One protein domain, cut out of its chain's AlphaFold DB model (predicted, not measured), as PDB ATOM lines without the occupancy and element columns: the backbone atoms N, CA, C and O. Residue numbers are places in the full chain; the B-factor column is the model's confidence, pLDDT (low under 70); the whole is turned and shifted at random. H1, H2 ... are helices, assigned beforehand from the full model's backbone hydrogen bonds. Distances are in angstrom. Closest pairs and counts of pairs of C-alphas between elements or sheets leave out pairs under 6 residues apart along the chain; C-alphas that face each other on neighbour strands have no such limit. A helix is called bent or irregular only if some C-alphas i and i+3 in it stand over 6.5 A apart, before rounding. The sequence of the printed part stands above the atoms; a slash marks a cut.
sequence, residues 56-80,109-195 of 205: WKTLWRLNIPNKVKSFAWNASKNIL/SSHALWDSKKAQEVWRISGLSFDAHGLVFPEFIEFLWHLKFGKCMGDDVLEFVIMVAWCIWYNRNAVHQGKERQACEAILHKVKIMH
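This is residues 56 to 80 and 109 to 195 of the 205 residues of the protein "zf-RVT domain-containing protein" of Quercus lobata (UniProt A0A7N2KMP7). One long helix, H7, runs through the middle of a rounded body, and shorter helices pack round it: H2, H3 and H8 cross it part way along, while H6 makes a hairpin with its first residues. H4 packs on H8, with short H5 beyond H4, and H1 lies near H2 and H7. The printed part has 112 residues with eight named helices, H1 to H8 in chain order, and no named strand; the class is all helix, the helix packing mostly crossed. It is compact, with a radius of gyration of the C-alphas of 13.3 A and spans of 38 by 32 by 26 A.

H7, residues 155 to 176, is the hub, touching five other helices. H2, residues 66 to 76, touches residues 162 to 166 of H7, about perpendicular at 86 degrees; the closest C-alphas, of Val 68 and Trp 166, are 6.4 A apart. H3, residues 109 to 115, touches residues 165 to 169 of H7 at 82 degrees, about perpendicular, closest at the C-alphas of Leu 113 and Ala 165, 6.0 A. H8, residues 184 to 193, touches residues 163 to 171 of H7 at a steep tilt of 54 degrees, opposite ways; the closest C-alphas, of Cys 167 and Ile 187, are 6.0 A apart. H6, residues 140 to 150, forms a helical hairpin with H7, a shallow tilt of 10 degrees, opposite ways; it touches residues 155 to 158 alone, closest at the C-alphas of Leu 144 and Leu 158, 7.0 A. H4, residues 117 to 125, only just touches H7, with 3 pairs of C-alphas within 8 A, the closest those of Ala 119 and Ile 168, 6.5 A. H4 also touches H8, closest at the C-alphas of Val 122 and Cys 184, 5.3 A. H5, residues 130 to 133, touches H4, closest at the C-alphas of Gln 120 and Phe 130, 7.2 A, and is apart from H7. H1, residues 56 to 61, is near H7. Every O i to N i+4 pair is within hydrogen-bond range in H1, H2, H3, H4, H6, H7 and H8; H5 is too short for such a pair.

H7 measures 31.6 A from C-alpha 155 at (185.834, 151.597, 76.266) to C-alpha 176 at (186.074, 141.946, 106.318). H2 is 15.1 A long, H6 14.6 A, H8 14.4 A and H4 12.4 A. H3 is only just irregular: C-alphas 112 and 115 are 6.6 A apart. H1 begins at C-alpha 56 (175.030, 154.963, 81.793).

The C-alphas farthest apart, of Cys 152 and Gly 178, are 40.4 A apart. Residues 81 to 108 are not printed, and C-alphas 80 and 109 are 6.5 A apart across this cut. Of the links printed whole, none is long. Mean pLDDT of the printed part is 72.8; 47 residues are under 70, among them 109 to 119, 125 to 138 and 184 to 195.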
ATOM      1  N   TRP A  56     175.616 156.215  81.331       85.88
ATOM      2  CA  TRP A  56     175.030 154.963  81.793       85.88
ATOM      3  C   TRP A  56     174.807 153.978  80.648       85.88
ATOM      4  O   TRP A  56     175.122 152.801  80.790       85.88
ATOM      5  N   LYS A  57     174.371 154.453  79.474       86.44
ATOM      6  CA  LYS A  57     174.324 153.616  78.264       86.44
ATOM      7  C   LYS A  57     175.697 153.042  77.906       86.44
ATOM      8  O   LYS A  57     175.784 151.882  77.518       86.44
ATOM      9  N   THR A  58     176.756 153.838  78.055       86.56
ATOM     10  CA  THR A  58     178.136 153.381  77.844       86.56
ATOM     11  C   THR A  58     178.507 152.304  78.861       86.56
ATOM     12  O   THR A  58     178.909 151.222  78.450       86.56
ATOM     13  N   LEU A  59     178.289 152.551  80.159       87.44
ATOM     14  CA  LEU A  59     178.592 151.612  81.243       87.44
ATOM     15  C   LEU A  59     177.948 150.240  81.014       87.44
ATOM     16  O   LEU A  59     178.598 149.205  81.150       87.44
ATOM     17  N   TRP A  60     176.670 150.226  80.632       88.25
ATOM     18  CA  TRP A  60     175.944 148.979  80.403       88.25
ATOM     19  C   TRP A  60     176.381 148.244  79.129       88.25
ATOM     20  O   TRP A  60     176.233 147.021  79.065       88.25
ATOM     21  N   ARG A  61     176.977 148.947  78.157       88.12
ATOM     22  CA  ARG A  61     177.531 148.365  76.923       88.12
ATOM     23  C   ARG A  61     178.941 147.794  77.090       88.12
ATOM     24  O   ARG A  61     179.325 146.961  76.277       88.12
ATOM     25  N   LEU A  62     179.684 148.207  78.119       85.00
ATOM     26  CA  LEU A  62     181.047 147.726  78.360       85.00
ATOM     27  C   LEU A  62     181.115 146.193  78.403       85.00
ATOM     28  O   LEU A  62     180.209 145.525  78.914       85.00
ATOM     29  N   ASN A  63     182.210 145.631  77.911       83.31
ATOM     30  CA  ASN A  63     182.468 144.200  77.871       83.31
ATOM     31  C   ASN A  63     183.069 143.694  79.197       83.31
ATOM     32  O   ASN A  63     184.187 143.189  79.258       83.31
ATOM     33  N   ILE A  64     182.316 143.868  80.283       81.31
ATOM     34  CA  ILE A  64     182.660 143.414  81.639       81.31
ATOM     35  C   ILE A  64     181.480 142.661  82.269       81.31
ATOM     36  O   ILE A  64     180.329 142.882  81.872       81.31
ATOM     37  N   PRO A  65     181.714 141.795  83.275       81.12
ATOM     38  CA  PRO A  65     180.637 141.048  83.918       81.12
ATOM     39  C   PRO A  65     179.567 141.967  84.527       81.12
ATOM     40  O   PRO A  65     179.877 142.998  85.125       81.12
ATOM     41  N   ASN A  66     178.294 141.565  84.458       79.69
ATOM     42  CA  ASN A  66     177.177 142.380  84.963       79.69
ATOM     43  C   ASN A  66     177.308 142.727  86.454       79.69
ATOM     44  O   ASN A  66     176.985 143.843  86.846       79.69
ATOM     45  N   LYS A  67     177.862 141.824  87.275       76.50
ATOM     46  CA  LYS A  67     178.153 142.088  88.696       76.50
ATOM     47  C   LYS A  67     179.103 143.279  88.877       76.50
ATOM     48  O   LYS A  67     178.910 144.095  89.774       76.50
ATOM     49  N   VAL A  68     180.088 143.400  87.989       81.06
ATOM     50  CA  VAL A  68     181.058 144.500  87.974       81.06
ATOM     51  C   VAL A  68     180.400 145.795  87.489       81.06
ATOM     52  O   VAL A  68     180.644 146.854  88.061       81.06
ATOM     53  N   LYS A  69     179.496 145.730  86.503       84.62
ATOM     54  CA  LYS A  69     178.686 146.892  86.081       84.62
ATOM     55  C   LYS A  69     177.802 147.410  87.214       84.62
ATOM     56  O   LYS A  69     177.766 148.613  87.459       84.62
ATOM     57  N   SER A  70     177.129 146.511  87.935       81.31
ATOM     58  CA  SER A  70     176.337 146.857  89.120       81.31
ATOM     59  C   SER A  70     177.197 147.497  90.206       81.31
ATOM     60  O   SER A  70     176.783 148.480  90.813       81.31
ATOM     61  N   PHE A  71     178.411 146.988  90.423       84.81
ATOM     62  CA  PHE A  71     179.374 147.631  91.309       84.81
ATOM     63  C   PHE A  71     179.736 149.039  90.850       84.81
ATOM     64  O   PHE A  71     179.630 149.957  91.650       84.81
ATOM     65  N   ALA A  72     180.117 149.222  89.585       84.25
ATOM     66  CA  ALA A  72     180.488 150.527  89.054       84.25
ATOM     67  C   ALA A  72     179.333 151.528  89.184       84.25
ATOM     68  O   ALA A  72     179.544 152.653  89.615       84.25
ATOM     69  N   TRP A  73     178.101 151.096  88.910       83.75
ATOM     70  CA  TRP A  73     176.897 151.891  89.152       83.75
ATOM     71  C   TRP A  73     176.741 152.292  90.626       83.75
ATOM     72  O   TRP A  73     176.506 153.463  90.921       83.75
ATOM     73  N   ASN A  74     176.902 151.344  91.554       79.56
ATOM     74  CA  ASN A  74     176.807 151.608  92.992       79.56
ATOM     75  C   ASN A  74     177.944 152.519  93.489       79.56
ATOM     76  O   ASN A  74     177.701 153.422  94.286       79.56
ATOM     77  N   ALA A  75     179.164 152.323  92.986       78.12
ATOM     78  CA  ALA A  75     180.340 153.148  93.254       78.12
ATOM     79  C   ALA A  75     180.140 154.580  92.762       78.12
ATOM     80  O   ALA A  75     180.363 155.527  93.505       78.12
ATOM     81  N   SER A  76     179.625 154.739  91.545       79.12
ATOM     82  CA  SER A  76     179.303 156.034  90.950       79.12
ATOM     83  C   SER A  76     178.148 156.770  91.631       79.12
ATOM     84  O   SER A  76     177.962 157.955  91.387       79.12
ATOM     85  N   LYS A  77     177.356 156.080  92.453       71.75
ATOM     86  CA  LYS A  77     176.311 156.678  93.290       71.75
ATOM     87  C   LYS A  77     176.732 156.842  94.750       71.75
ATOM     88  O   LYS A  77     175.897 157.211  95.566       71.75
ATOM     89  N   ASN A  78     177.985 156.522  95.083       65.44
ATOM     90  CA  ASN A  78     178.498 156.434  96.451       65.44
ATOM     91  C   ASN A  78     177.618 155.606  97.398       65.44
ATOM     92  O   ASN A  78     177.532 155.917  98.575       65.44
ATOM     93  N   ILE A  79     176.979 154.541  96.905       61.12
ATOM     94  CA  ILE A  79     176.144 153.629  97.711       61.12
ATOM     95  C   ILE A  79     176.800 152.255  97.894       61.12
ATOM     96  O   ILE A  79     176.123 151.264  98.177       61.12
ATOM     97  N   LEU A  80     178.119 152.156  97.690       63.38
ATOM     98  CA  LEU A  80     178.836 150.935  98.052       63.38
ATOM     99  C   LEU A  80     178.658 150.676  99.548       63.38
ATOM    100  O   LEU A  80     178.673 151.635 100.316       63.38
ATOM    101  N   SER A 109     183.599 155.923  99.248       62.16
ATOM    102  CA  SER A 109     183.824 155.088  98.056       62.16
ATOM    103  C   SER A 109     185.141 155.439  97.370       62.16
ATOM    104  O   SER A 109     185.834 154.551  96.888       62.16
ATOM    105  N   SER A 110     185.491 156.725  97.343       63.22
ATOM    106  CA  SER A 110     186.759 157.214  96.822       63.22
ATOM    107  C   SER A 110     187.934 156.726  97.668       63.22
ATOM    108  O   SER A 110     188.800 156.014  97.163       63.22
ATOM    109  N   HIS A 111     187.901 156.947  98.981       65.12
ATOM    110  CA  HIS A 111     188.980 156.522  99.868       65.12
ATOM    111  C   HIS A 111     189.211 154.998  99.829       65.12
ATOM    112  O   HIS A 111     190.344 154.506  99.829       65.12
ATOM    113  N   ALA A 112     188.132 154.217  99.734       64.00
ATOM    114  CA  ALA A 112     188.209 152.765  99.607       64.00
ATOM    115  C   ALA A 112     188.810 152.295  98.267       64.00
ATOM    116  O   ALA A 112     189.394 151.208  98.224       64.00
ATOM    117  N   LEU A 113     188.669 153.083  97.193       66.44
ATOM    118  CA  LEU A 113     189.062 152.710  95.832       66.44
ATOM    119  C   LEU A 113     190.381 153.317  95.358       66.44
ATOM    120  O   LEU A 113     191.001 152.699  94.495       66.44
ATOM    121  N   TRP A 114     190.833 154.451  95.895       67.88
ATOM    122  CA  TRP A 114     192.094 155.090  95.492       67.88
ATOM    123  C   TRP A 114     192.987 155.499  96.660       67.88
ATOM    124  O   TRP A 114     194.161 155.154  96.622       67.88
ATOM    125  N   ASP A 115     192.463 156.152  97.703       59.88
ATOM    126  CA  ASP A 115     193.332 156.810  98.702       59.88
ATOM    127  C   ASP A 115     193.918 155.856  99.750       59.88
ATOM    128  O   ASP A 115     194.895 156.169 100.433       59.88
ATOM    129  N   SER A 116     193.364 154.649  99.895       67.19
ATOM    130  CA  SER A 116     193.980 153.668 100.788       67.19
ATOM    131  C   SER A 116     195.365 153.259 100.262       67.19
ATOM    132  O   SER A 116     195.498 152.892  99.096       67.19
ATOM    133  N   LYS A 117     196.385 153.200 101.134       67.19
ATOM    134  CA  LYS A 117     197.771 152.791 100.785       67.19
ATOM    135  C   LYS A 117     197.848 151.540  99.898       67.19
ATOM    136  O   LYS A 117     198.756 151.380  99.090       67.19
ATOM    137  N   LYS A 118     196.901 150.612 100.063       66.50
ATOM    138  CA  LYS A 118     196.836 149.385  99.261       66.50
ATOM    139  C   LYS A 118     196.204 149.600  97.890       66.50
ATOM    140  O   LYS A 118     196.665 148.985  96.937       66.50
ATOM    141  N   ALA A 119     195.165 150.426  97.799       68.94
ATOM    142  CA  ALA A 119     194.602 150.830  96.519       68.94
ATOM    143  C   ALA A 119     195.653 151.586  95.701       68.94
ATOM    144  O   ALA A 119     195.900 151.198  94.564       68.94
ATOM    145  N   GLN A 120     196.351 152.547  96.314       71.50
ATOM    146  CA  GLN A 120     197.492 153.250  95.718       71.50
ATOM    147  C   GLN A 120     198.536 152.277  95.165       71.50
ATOM    148  O   GLN A 120     198.941 152.389  94.013       71.50
ATOM    149  N   GLU A 121     198.908 151.255  95.939       72.19
ATOM    150  CA  GLU A 121     199.875 150.254  95.488       72.19
ATOM    151  C   GLU A 121     199.358 149.394  94.322       72.19
ATOM    152  O   GLU A 121     200.100 149.123  93.379       72.19
ATOM    153  N   VAL A 122     198.088 148.971  94.340       71.00
ATOM    154  CA  VAL A 122     197.487 148.234  93.210       71.00
ATOM    155  C   VAL A 122     197.469 149.101  91.956       71.00
ATOM    156  O   VAL A 122     197.840 148.627  90.882       71.00
ATOM    157  N   TRP A 123     197.078 150.366  92.093       74.88
ATOM    158  CA  TRP A 123     197.073 151.309  90.989       74.88
ATOM    159  C   TRP A 123     198.493 151.528  90.460       74.88
ATOM    160  O   TRP A 123     198.713 151.380  89.256       74.88
ATOM    161  N   ARG A 124     199.479 151.736  91.339       72.38
ATOM    162  CA  ARG A 124     200.892 151.901  90.971       72.38
ATOM    163  C   ARG A 124     201.410 150.710  90.166       72.38
ATOM    164  O   ARG A 124     201.999 150.906  89.106       72.38
ATOM    165  N   ILE A 125     201.147 149.483  90.620       69.31
ATOM    166  CA  ILE A 125     201.549 148.257  89.908       69.31
ATOM    167  C   ILE A 125     200.785 148.108  88.582       69.31
ATOM    168  O   ILE A 125     201.314 147.565  87.616       69.31
ATOM    169  N   SER A 126     199.555 148.618  88.500       65.88
ATOM    170  CA  SER A 126     198.771 148.638  87.261       65.88
ATOM    171  C   SER A 126     199.216 149.703  86.244       65.88
ATOM    172  O   SER A 126     198.644 149.758  85.159       65.88
ATOM    173  N   GLY A 127     200.218 150.530  86.572       66.19
ATOM    174  CA  GLY A 127     200.702 151.627  85.721       66.19
ATOM    175  C   GLY A 127     200.000 152.970  85.961       66.19
ATOM    176  O   GLY A 127     200.083 153.866  85.127       66.19
ATOM    177  N   LEU A 128     199.290 153.123  87.086       65.94
ATOM    178  CA  LEU A 128     198.466 154.289  87.421       65.94
ATOM    179  C   LEU A 128     198.829 154.824  88.803       65.94
ATOM    180  O   LEU A 128     198.476 154.227  89.806       65.94
ATOM    181  N   SER A 129     199.522 155.955  88.905       64.25
ATOM    182  CA  SER A 129     199.909 156.505  90.213       64.25
ATOM    183  C   SER A 129     199.164 157.800  90.515       64.25
ATOM    184  O   SER A 129     199.714 158.882  90.389       64.25
ATOM    185  N   PHE A 130     197.900 157.709  90.932       61.34
ATOM    186  CA  PHE A 130     197.065 158.883  91.245       61.34
ATOM    187  C   PHE A 130     197.767 159.905  92.163       61.34
ATOM    188  O   PHE A 130     197.705 161.111  91.918       61.34
ATOM    189  N   ASP A 131     198.529 159.403  93.133       54.50
ATOM    190  CA  ASP A 131     199.243 160.155  94.169       54.50
ATOM    191  C   ASP A 131     200.393 161.002  93.610       54.50
ATOM    192  O   ASP A 131     200.624 162.122  94.058       54.50
ATOM    193  N   ALA A 132     201.100 160.504  92.590       46.38
ATOM    194  CA  ALA A 132     202.182 161.246  91.951       46.38
ATOM    195  C   ALA A 132     201.653 162.377  91.049       46.38
ATOM    196  O   ALA A 132     202.423 163.214  90.585       46.38
ATOM    197  N   HIS A 133     200.353 162.379  90.742       50.41
ATOM    198  CA  HIS A 133     199.778 163.164  89.650       50.41
ATOM    199  C   HIS A 133     198.886 164.323  90.121       50.41
ATOM    200  O   HIS A 133     198.405 165.074  89.273       50.41
ATOM    201  N   GLY A 134     198.646 164.472  91.433       50.47
ATOM    202  CA  GLY A 134     197.780 165.525  91.991       50.47
ATOM    203  C   GLY A 134     196.318 165.444  91.527       50.47
ATOM    204  O   GLY A 134     195.566 166.409  91.652       50.47
ATOM    205  N   LEU A 135     195.916 164.306  90.950       55.72
ATOM    206  CA  LEU A 135     194.569 164.065  90.452       55.72
ATOM    207  C   LEU A 135     193.711 163.533  91.594       55.72
ATOM    208  O   LEU A 135     193.635 162.327  91.814       55.72
ATOM    209  N   VAL A 136     193.063 164.444  92.311       60.41
ATOM    210  CA  VAL A 136     192.084 164.086  93.337       60.41
ATOM    211  C   VAL A 136     190.704 164.069  92.688       60.41
ATOM    212  O   VAL A 136     190.168 165.116  92.330       60.41
ATOM    213  N   PHE A 137     190.139 162.874  92.515       67.25
ATOM    214  CA  PHE A 137     188.743 162.713  92.110       67.25
ATOM    215  C   PHE A 137     187.904 162.406  93.354       67.25
ATOM    216  O   PHE A 137     188.021 161.303  93.901       67.25
ATOM    217  N   PRO A 138     187.050 163.341  93.812       64.19
ATOM    218  CA  PRO A 138     186.253 163.141  95.018       64.19
ATOM    219  C   PRO A 138     185.278 161.963  94.881       64.19
ATOM    220  O   PRO A 138     184.983 161.298  95.874       64.19
ATOM    221  N   GLU A 139     184.835 161.642  93.658       71.25
ATOM    222  CA  GLU A 139     183.887 160.558  93.390       71.25
ATOM    223  C   GLU A 139     184.301 159.656  92.216       71.25
ATOM    224  O   GLU A 139     184.881 160.096  91.219       71.25
ATOM    225  N   PHE A 140     183.905 158.376  92.283       76.81
ATOM    226  CA  PHE A 140     184.187 157.384  91.234       76.81
ATOM    227  C   PHE A 140     183.606 157.768  89.870       76.81
ATOM    228  O   PHE A 140     184.209 157.520  88.825       76.81
ATOM    229  N   ILE A 141     182.439 158.413  89.873       80.12
ATOM    230  CA  ILE A 141     181.775 158.870  88.655       80.12
ATOM    231  C   ILE A 141     182.547 159.988  87.947       80.12
ATOM    232  O   ILE A 141     182.633 159.972  86.719       80.12
ATOM    233  N   GLU A 142     183.153 160.913  88.693       77.12
ATOM    234  CA  GLU A 142     183.899 162.031  88.115       77.12
ATOM    235  C   GLU A 142     185.151 161.549  87.392       77.12
ATOM    236  O   GLU A 142     185.440 162.004  86.284       77.12
ATOM    237  N   PHE A 143     185.838 160.557  87.962       79.81
ATOM    238  CA  PHE A 143     186.974 159.930  87.303       79.81
ATOM    239  C   PHE A 143     186.570 159.254  85.986       79.81
ATOM    240  O   PHE A 143     187.175 159.498  84.939       79.81
ATOM    241  N   LEU A 144     185.502 158.449  85.997       82.88
ATOM    242  CA  LEU A 144     185.032 157.780  84.781       82.88
ATOM    243  C   LEU A 144     184.534 158.774  83.722       82.88
ATOM    244  O   LEU A 144     184.751 158.563  82.525       82.88
ATOM    245  N   TRP A 145     183.904 159.877  84.129       81.75
ATOM    246  CA  TRP A 145     183.515 160.957  83.222       81.75
ATOM    247  C   TRP A 145     184.710 161.699  82.645       81.75
ATOM    248  O   TRP A 145     184.707 161.999  81.448       81.75
ATOM    249  N   HIS A 146     185.738 161.956  83.451       79.88
ATOM    250  CA  HIS A 146     186.975 162.563  82.982       79.88
ATOM    251  C   HIS A 146     187.603 161.718  81.870       79.88
ATOM    252  O   HIS A 146     187.865 162.230  80.779       79.88
ATOM    253  N   LEU A 147     187.749 160.409  82.102       79.62
ATOM    254  CA  LEU A 147     188.271 159.481  81.101       79.62
ATOM    255  C   LEU A 147     187.396 159.459  79.844       79.62
ATOM    256  O   LEU A 147     187.907 159.587  78.729       79.62
ATOM    257  N   LYS A 148     186.072 159.332  80.005       82.00
ATOM    258  CA  LYS A 148     185.170 159.110  78.871       82.00
ATOM    259  C   LYS A 148     184.885 160.356  78.043       82.00
ATOM    260  O   LYS A 148     184.890 160.280  76.819       82.00
ATOM    261  N   PHE A 149     184.582 161.477  78.689       78.44
ATOM    262  CA  PHE A 149     184.106 162.694  78.025       78.44
ATOM    263  C   PHE A 149     185.131 163.817  78.020       78.44
ATOM    264  O   PHE A 149     185.121 164.625  77.099       78.44
ATOM    265  N   GLY A 150     185.990 163.888  79.037       74.31
ATOM    266  CA  GLY A 150     187.070 164.871  79.068       74.31
ATOM    267  C   GLY A 150     188.191 164.501  78.103       74.31
ATOM    268  O   GLY A 150     188.729 165.364  77.414       74.31
ATOM    269  N   LYS A 151     188.533 163.210  78.051       71.94
ATOM    270  CA  LYS A 151     189.703 162.703  77.320       71.94
ATOM    271  C   LYS A 151     189.373 161.743  76.184       71.94
ATOM    272  O   LYS A 151     190.283 161.304  75.492       71.94
ATOM    273  N   CYS A 152     188.090 161.443  75.977       77.62
ATOM    274  CA  CYS A 152     187.615 160.570  74.902       77.62
ATOM    275  C   CYS A 152     188.313 159.201  74.886       77.62
ATOM    276  O   CYS A 152     188.564 158.635  73.819       77.62
ATOM    277  N   MET A 153     188.634 158.666  76.067       78.88
ATOM    278  CA  MET A 153     189.272 157.361  76.179       78.88
ATOM    279  C   MET A 153     188.351 156.250  75.667       78.88
ATOM    280  O   MET A 153     187.115 156.338  75.716       78.88
ATOM    281  N   GLY A 154     188.988 155.199  75.149       80.69
ATOM    282  CA  GLY A 154     188.306 154.017  74.640       80.69
ATOM    283  C   GLY A 154     187.581 153.248  75.743       80.69
ATOM    284  O   GLY A 154     187.909 153.365  76.926       80.69
ATOM    285  N   ASP A 155     186.586 152.456  75.343       85.00
ATOM    286  CA  ASP A 155     185.834 151.597  76.266       85.00
ATOM    287  C   ASP A 155     186.761 150.574  76.953       85.00
ATOM    288  O   ASP A 155     186.558 150.276  78.124       85.00
ATOM    289  N   ASP A 156     187.853 150.161  76.298       80.25
ATOM    290  CA  ASP A 156     188.887 149.283  76.863       80.25
ATOM    291  C   ASP A 156     189.568 149.859  78.113       80.25
ATOM    292  O   ASP A 156     189.842 149.138  79.074       80.25
ATOM    293  N   VAL A 157     189.814 151.170  78.123       81.31
ATOM    294  CA  VAL A 157     190.386 151.865  79.285       81.31
ATOM    295  C   VAL A 157     189.383 151.899  80.435       81.31
ATOM    296  O   VAL A 157     189.754 151.639  81.579       81.31
ATOM    297  N   LEU A 158     188.109 152.182  80.143       83.75
ATOM    298  CA  LEU A 158     187.053 152.179  81.157       83.75
ATOM    299  C   LEU A 158     186.857 150.781  81.752       83.75
ATOM    300  O   LEU A 158     186.765 150.645  82.968       83.75
ATOM    301  N   GLU A 159     186.810 149.752  80.908       84.44
ATOM    302  CA  GLU A 159     186.685 148.352  81.316       84.44
ATOM    303  C   GLU A 159     187.824 147.951  82.250       84.44
ATOM    304  O   GLU A 159     187.572 147.424  83.332       84.44
ATOM    305  N   PHE A 160     189.066 148.272  81.877       81.88
ATOM    306  CA  PHE A 160     190.237 147.998  82.701       81.88
ATOM    307  C   PHE A 160     190.154 148.684  84.070       81.88
ATOM    308  O   PHE A 160     190.262 148.020  85.101       81.88
ATOM    309  N   VAL A 161     189.898 149.994  84.089       83.75
ATOM    310  CA  VAL A 161     189.788 150.785  85.323       83.75
ATOM    311  C   VAL A 161     188.692 150.241  86.239       83.75
ATOM    312  O   VAL A 161     188.913 150.046  87.435       83.75
ATOM    313  N   ILE A 162     187.514 149.951  85.688       85.81
ATOM    314  CA  ILE A 162     186.378 149.431  86.453       85.81
ATOM    315  C   ILE A 162     186.687 148.040  87.023       85.81
ATOM    316  O   ILE A 162     186.347 147.758  88.173       85.81
ATOM    317  N   MET A 163     187.354 147.180  86.252       82.31
ATOM    318  CA  MET A 163     187.751 145.849  86.711       82.31
ATOM    319  C   MET A 163     188.795 145.910  87.830       82.31
ATOM    320  O   MET A 163     188.663 145.185  88.815       82.31
ATOM    321  N   VAL A 164     189.797 146.788  87.727       81.81
ATOM    322  CA  VAL A 164     190.793 146.993  88.793       81.81
ATOM    323  C   VAL A 164     190.115 147.503  90.067       81.81
ATOM    324  O   VAL A 164     190.302 146.912  91.133       81.81
ATOM    325  N   ALA A 165     189.256 148.520  89.951       83.56
ATOM    326  CA  ALA A 165     188.488 149.058  91.074       83.56
ATOM    327  C   ALA A 165     187.614 147.985  91.748       83.56
ATOM    328  O   ALA A 165     187.575 147.880  92.975       83.56
ATOM    329  N   TRP A 166     186.958 147.131  90.958       83.50
ATOM    330  CA  TRP A 166     186.190 146.003  91.481       83.50
ATOM    331  C   TRP A 166     187.053 144.998  92.236       83.50
ATOM    332  O   TRP A 166     186.652 144.536  93.300       83.50
ATOM    333  N   CYS A 167     188.232 144.650  91.724       79.31
ATOM    334  CA  CYS A 167     189.112 143.701  92.400       79.31
ATOM    335  C   CYS A 167     189.653 144.254  93.724       79.31
ATOM    336  O   CYS A 167     189.742 143.502  94.696       79.31
ATOM    337  N   ILE A 168     189.951 145.558  93.787       79.62
ATOM    338  CA  ILE A 168     190.296 146.259  95.033       79.62
ATOM    339  C   ILE A 168     189.137 146.135  96.031       79.62
ATOM    340  O   ILE A 168     189.330 145.664  97.155       79.62
ATOM    341  N   TRP A 169     187.921 146.478  95.601       79.56
ATOM    342  CA  TRP A 169     186.716 146.395  96.428       79.56
ATOM    343  C   TRP A 169     186.413 144.972  96.912       79.56
ATOM    344  O   TRP A 169     186.126 144.742  98.087       79.56
ATOM    345  N   TYR A 170     186.499 143.994  96.014       77.38
ATOM    346  CA  TYR A 170     186.251 142.591  96.320       77.38
ATOM    347  C   TYR A 170     187.253 142.055  97.347       77.38
ATOM    348  O   TYR A 170     186.854 141.408  98.312       77.38
ATOM    349  N   ASN A 171     188.543 142.355  97.168       74.06
ATOM    350  CA  ASN A 171     189.585 141.964  98.114       74.06
ATOM    351  C   ASN A 171     189.341 142.566  99.502       74.06
ATOM    352  O   ASN A 171     189.442 141.860 100.502       74.06
ATOM    353  N   ARG A 172     188.954 143.842  99.552       71.12
ATOM    354  CA  ARG A 172     188.608 144.532 100.797       71.12
ATOM    355  C   ARG A 172     187.445 143.848 101.520       71.12
ATOM    356  O   ARG A 172     187.561 143.524 102.698       71.12
ATOM    357  N   ASN A 173     186.360 143.551 100.807       72.69
ATOM    358  CA  ASN A 173     185.209 142.857 101.388       72.69
ATOM    359  C   ASN A 173     185.535 141.432 101.841       72.69
ATOM    360  O   ASN A 173     185.013 140.986 102.858       72.69
ATOM    361  N   ALA A 174     186.404 140.723 101.117       69.44
ATOM    362  CA  ALA A 174     186.854 139.392 101.509       69.44
ATOM    363  C   ALA A 174     187.591 139.418 102.861       69.44
ATOM    364  O   ALA A 174     187.339 138.562 103.704       69.44
ATOM    365  N   VAL A 175     188.433 140.432 103.100       70.06
ATOM    366  CA  VAL A 175     189.129 140.617 104.385       70.06
ATOM    367  C   VAL A 175     188.147 140.894 105.524       70.06
ATOM    368  O   VAL A 175     188.266 140.285 106.583       70.06
ATOM    369  N   HIS A 176     187.127 141.732 105.310       65.25
ATOM    370  CA  HIS A 176     186.074 141.946 106.318       65.25
ATOM    371  C   HIS A 176     185.278 140.671 106.643       65.25
ATOM    372  O   HIS A 176     184.737 140.547 107.737       65.25
ATOM    373  N   GLN A 177     185.217 139.715 105.715       63.66
ATOM    374  CA  GLN A 177     184.600 138.400 105.916       63.66
ATOM    375  C   GLN A 177     185.561 137.363 106.528       63.66
ATOM    376  O   GLN A 177     185.230 136.182 106.575       63.66
ATOM    377  N   GLY A 178     186.751 137.780 106.980       65.81
ATOM    378  CA  GLY A 178     187.740 136.908 107.618       65.81
ATOM    379  C   GLY A 178     188.623 136.120 106.648       65.81
ATOM    380  O   GLY A 178     189.357 135.237 107.084       65.81
ATOM    381  N   LYS A 179     188.581 136.411 105.339       69.75
ATOM    382  CA  LYS A 179     189.462 135.764 104.354       69.75
ATOM    383  C   LYS A 179     190.840 136.417 104.334       69.75
ATOM    384  O   LYS A 179     190.984 137.616 104.576       69.75
ATOM    385  N   GLU A 180     191.853 135.637 103.963       68.25
ATOM    386  CA  GLU A 180     193.216 136.146 103.832       68.25
ATOM    387  C   GLU A 180     193.335 137.232 102.757       68.25
ATOM    388  O   GLU A 180     192.740 137.185 101.671       68.25
ATOM    389  N   ARG A 181     194.163 138.228 103.066       65.81
ATOM    390  CA  ARG A 181     194.410 139.368 102.193       65.81
ATOM    391  C   ARG A 181     195.286 138.955 101.015       65.81
ATOM    392  O   ARG A 181     196.439 138.580 101.189       65.81
ATOM    393  N   GLN A 182     194.771 139.099  99.797       71.62
ATOM    394  CA  GLN A 182     195.542 138.756  98.591       71.62
ATOM    395  C   GLN A 182     196.563 139.847  98.228       71.62
ATOM    396  O   GLN A 182     196.331 141.042  98.441       71.62
ATOM    397  N   ALA A 183     197.685 139.426  97.639       70.12
ATOM    398  CA  ALA A 183     198.716 140.313  97.105       70.12
ATOM    399  C   ALA A 183     198.203 141.139  95.908       70.12
ATOM    400  O   ALA A 183     197.329 140.694  95.164       70.12
ATOM    401  N   CYS A 184     198.776 142.330  95.686       63.56
ATOM    402  CA  CYS A 184     198.381 143.220  94.583       63.56
ATOM    403  C   CYS A 184     198.542 142.555  93.209       63.56
ATOM    404  O   CYS A 184     197.687 142.690  92.339       63.56
ATOM    405  N   GLU A 185     199.609 141.779  93.034       64.44
ATOM    406  CA  GLU A 185     199.878 141.031  91.804       64.44
ATOM    407  C   GLU A 185     198.817 139.957  91.548       64.44
ATOM    408  O   GLU A 185     198.355 139.800  90.421       64.44
ATOM    409  N   ALA A 186     198.340 139.286  92.602       66.00
ATOM    410  CA  ALA A 186     197.256 138.312  92.504       66.00
ATOM    411  C   ALA A 186     195.916 138.977  92.139       66.00
ATOM    412  O   ALA A 186     195.134 138.413  91.374       66.00
ATOM    413  N   ILE A 187     195.660 140.192  92.637       67.25
ATOM    414  CA  ILE A 187     194.488 141.007  92.272       67.25
ATOM    415  C   ILE A 187     194.527 141.334  90.771       67.25
ATOM    416  O   ILE A 187     193.537 141.125  90.071       67.25
ATOM    417  N   LEU A 188     195.678 141.772  90.251       65.94
ATOM    418  CA  LEU A 188     195.848 142.097  88.830       65.94
ATOM    419  C   LEU A 188     195.833 140.859  87.930       65.94
ATOM    420  O   LEU A 188     195.281 140.896  86.832       65.94
ATOM    421  N   HIS A 189     196.380 139.739  88.396       68.31
ATOM    422  CA  HIS A 189     196.276 138.462  87.699       68.31
ATOM    423  C   HIS A 189     194.807 138.025  87.565       68.31
ATOM    424  O   HIS A 189     194.371 137.620  86.491       68.31
ATOM    425  N   LYS A 190     193.992 138.221  88.610       66.75
ATOM    426  CA  LYS A 190     192.545 137.955  88.562       66.75
ATOM    427  C   LYS A 190     191.786 138.884  87.617       66.75
ATOM    428  O   LYS A 190     190.867 138.412  86.951       66.75
ATOM    429  N   VAL A 191     192.172 140.161  87.508       64.38
ATOM    430  CA  VAL A 191     191.626 141.076  86.481       64.38
ATOM    431  C   VAL A 191     191.835 140.493  85.082       64.38
ATOM    432  O   VAL A 191     190.911 140.508  84.275       64.38
ATOM    433  N   LYS A 192     193.020 139.929  84.820       63.53
ATOM    434  CA  LYS A 192     193.367 139.324  83.526       63.53
ATOM    435  C   LYS A 192     192.606 138.017  83.248       63.53
ATOM    436  O   LYS A 192     192.324 137.735  82.089       63.53
ATOM    437  N   ILE A 193     192.238 137.252  84.284       59.53
ATOM    438  CA  ILE A 193     191.580 135.933  84.156       59.53
ATOM    439  C   ILE A 193     190.042 136.007  84.103       59.53
ATOM    440  O   ILE A 193     189.416 135.209  83.408       59.53
ATOM    441  N   MET A 194     189.400 136.949  84.807       58.31
ATOM    442  CA  MET A 194     187.941 136.957  85.058       58.31
ATOM    443  C   MET A 194     187.012 137.138  83.836       58.31
ATOM    444  O   MET A 194     185.798 137.224  84.013       58.31
ATOM    445  N   HIS A 195     187.529 137.164  82.606       51.84
ATOM    446  CA  HIS A 195     186.712 137.172  81.384       51.84
ATOM    447  C   HIS A 195     186.922 135.926  80.489       51.84
ATOM    448  O   HIS A 195     186.249 135.785  79.468       51.84
TER     449      HIS A 195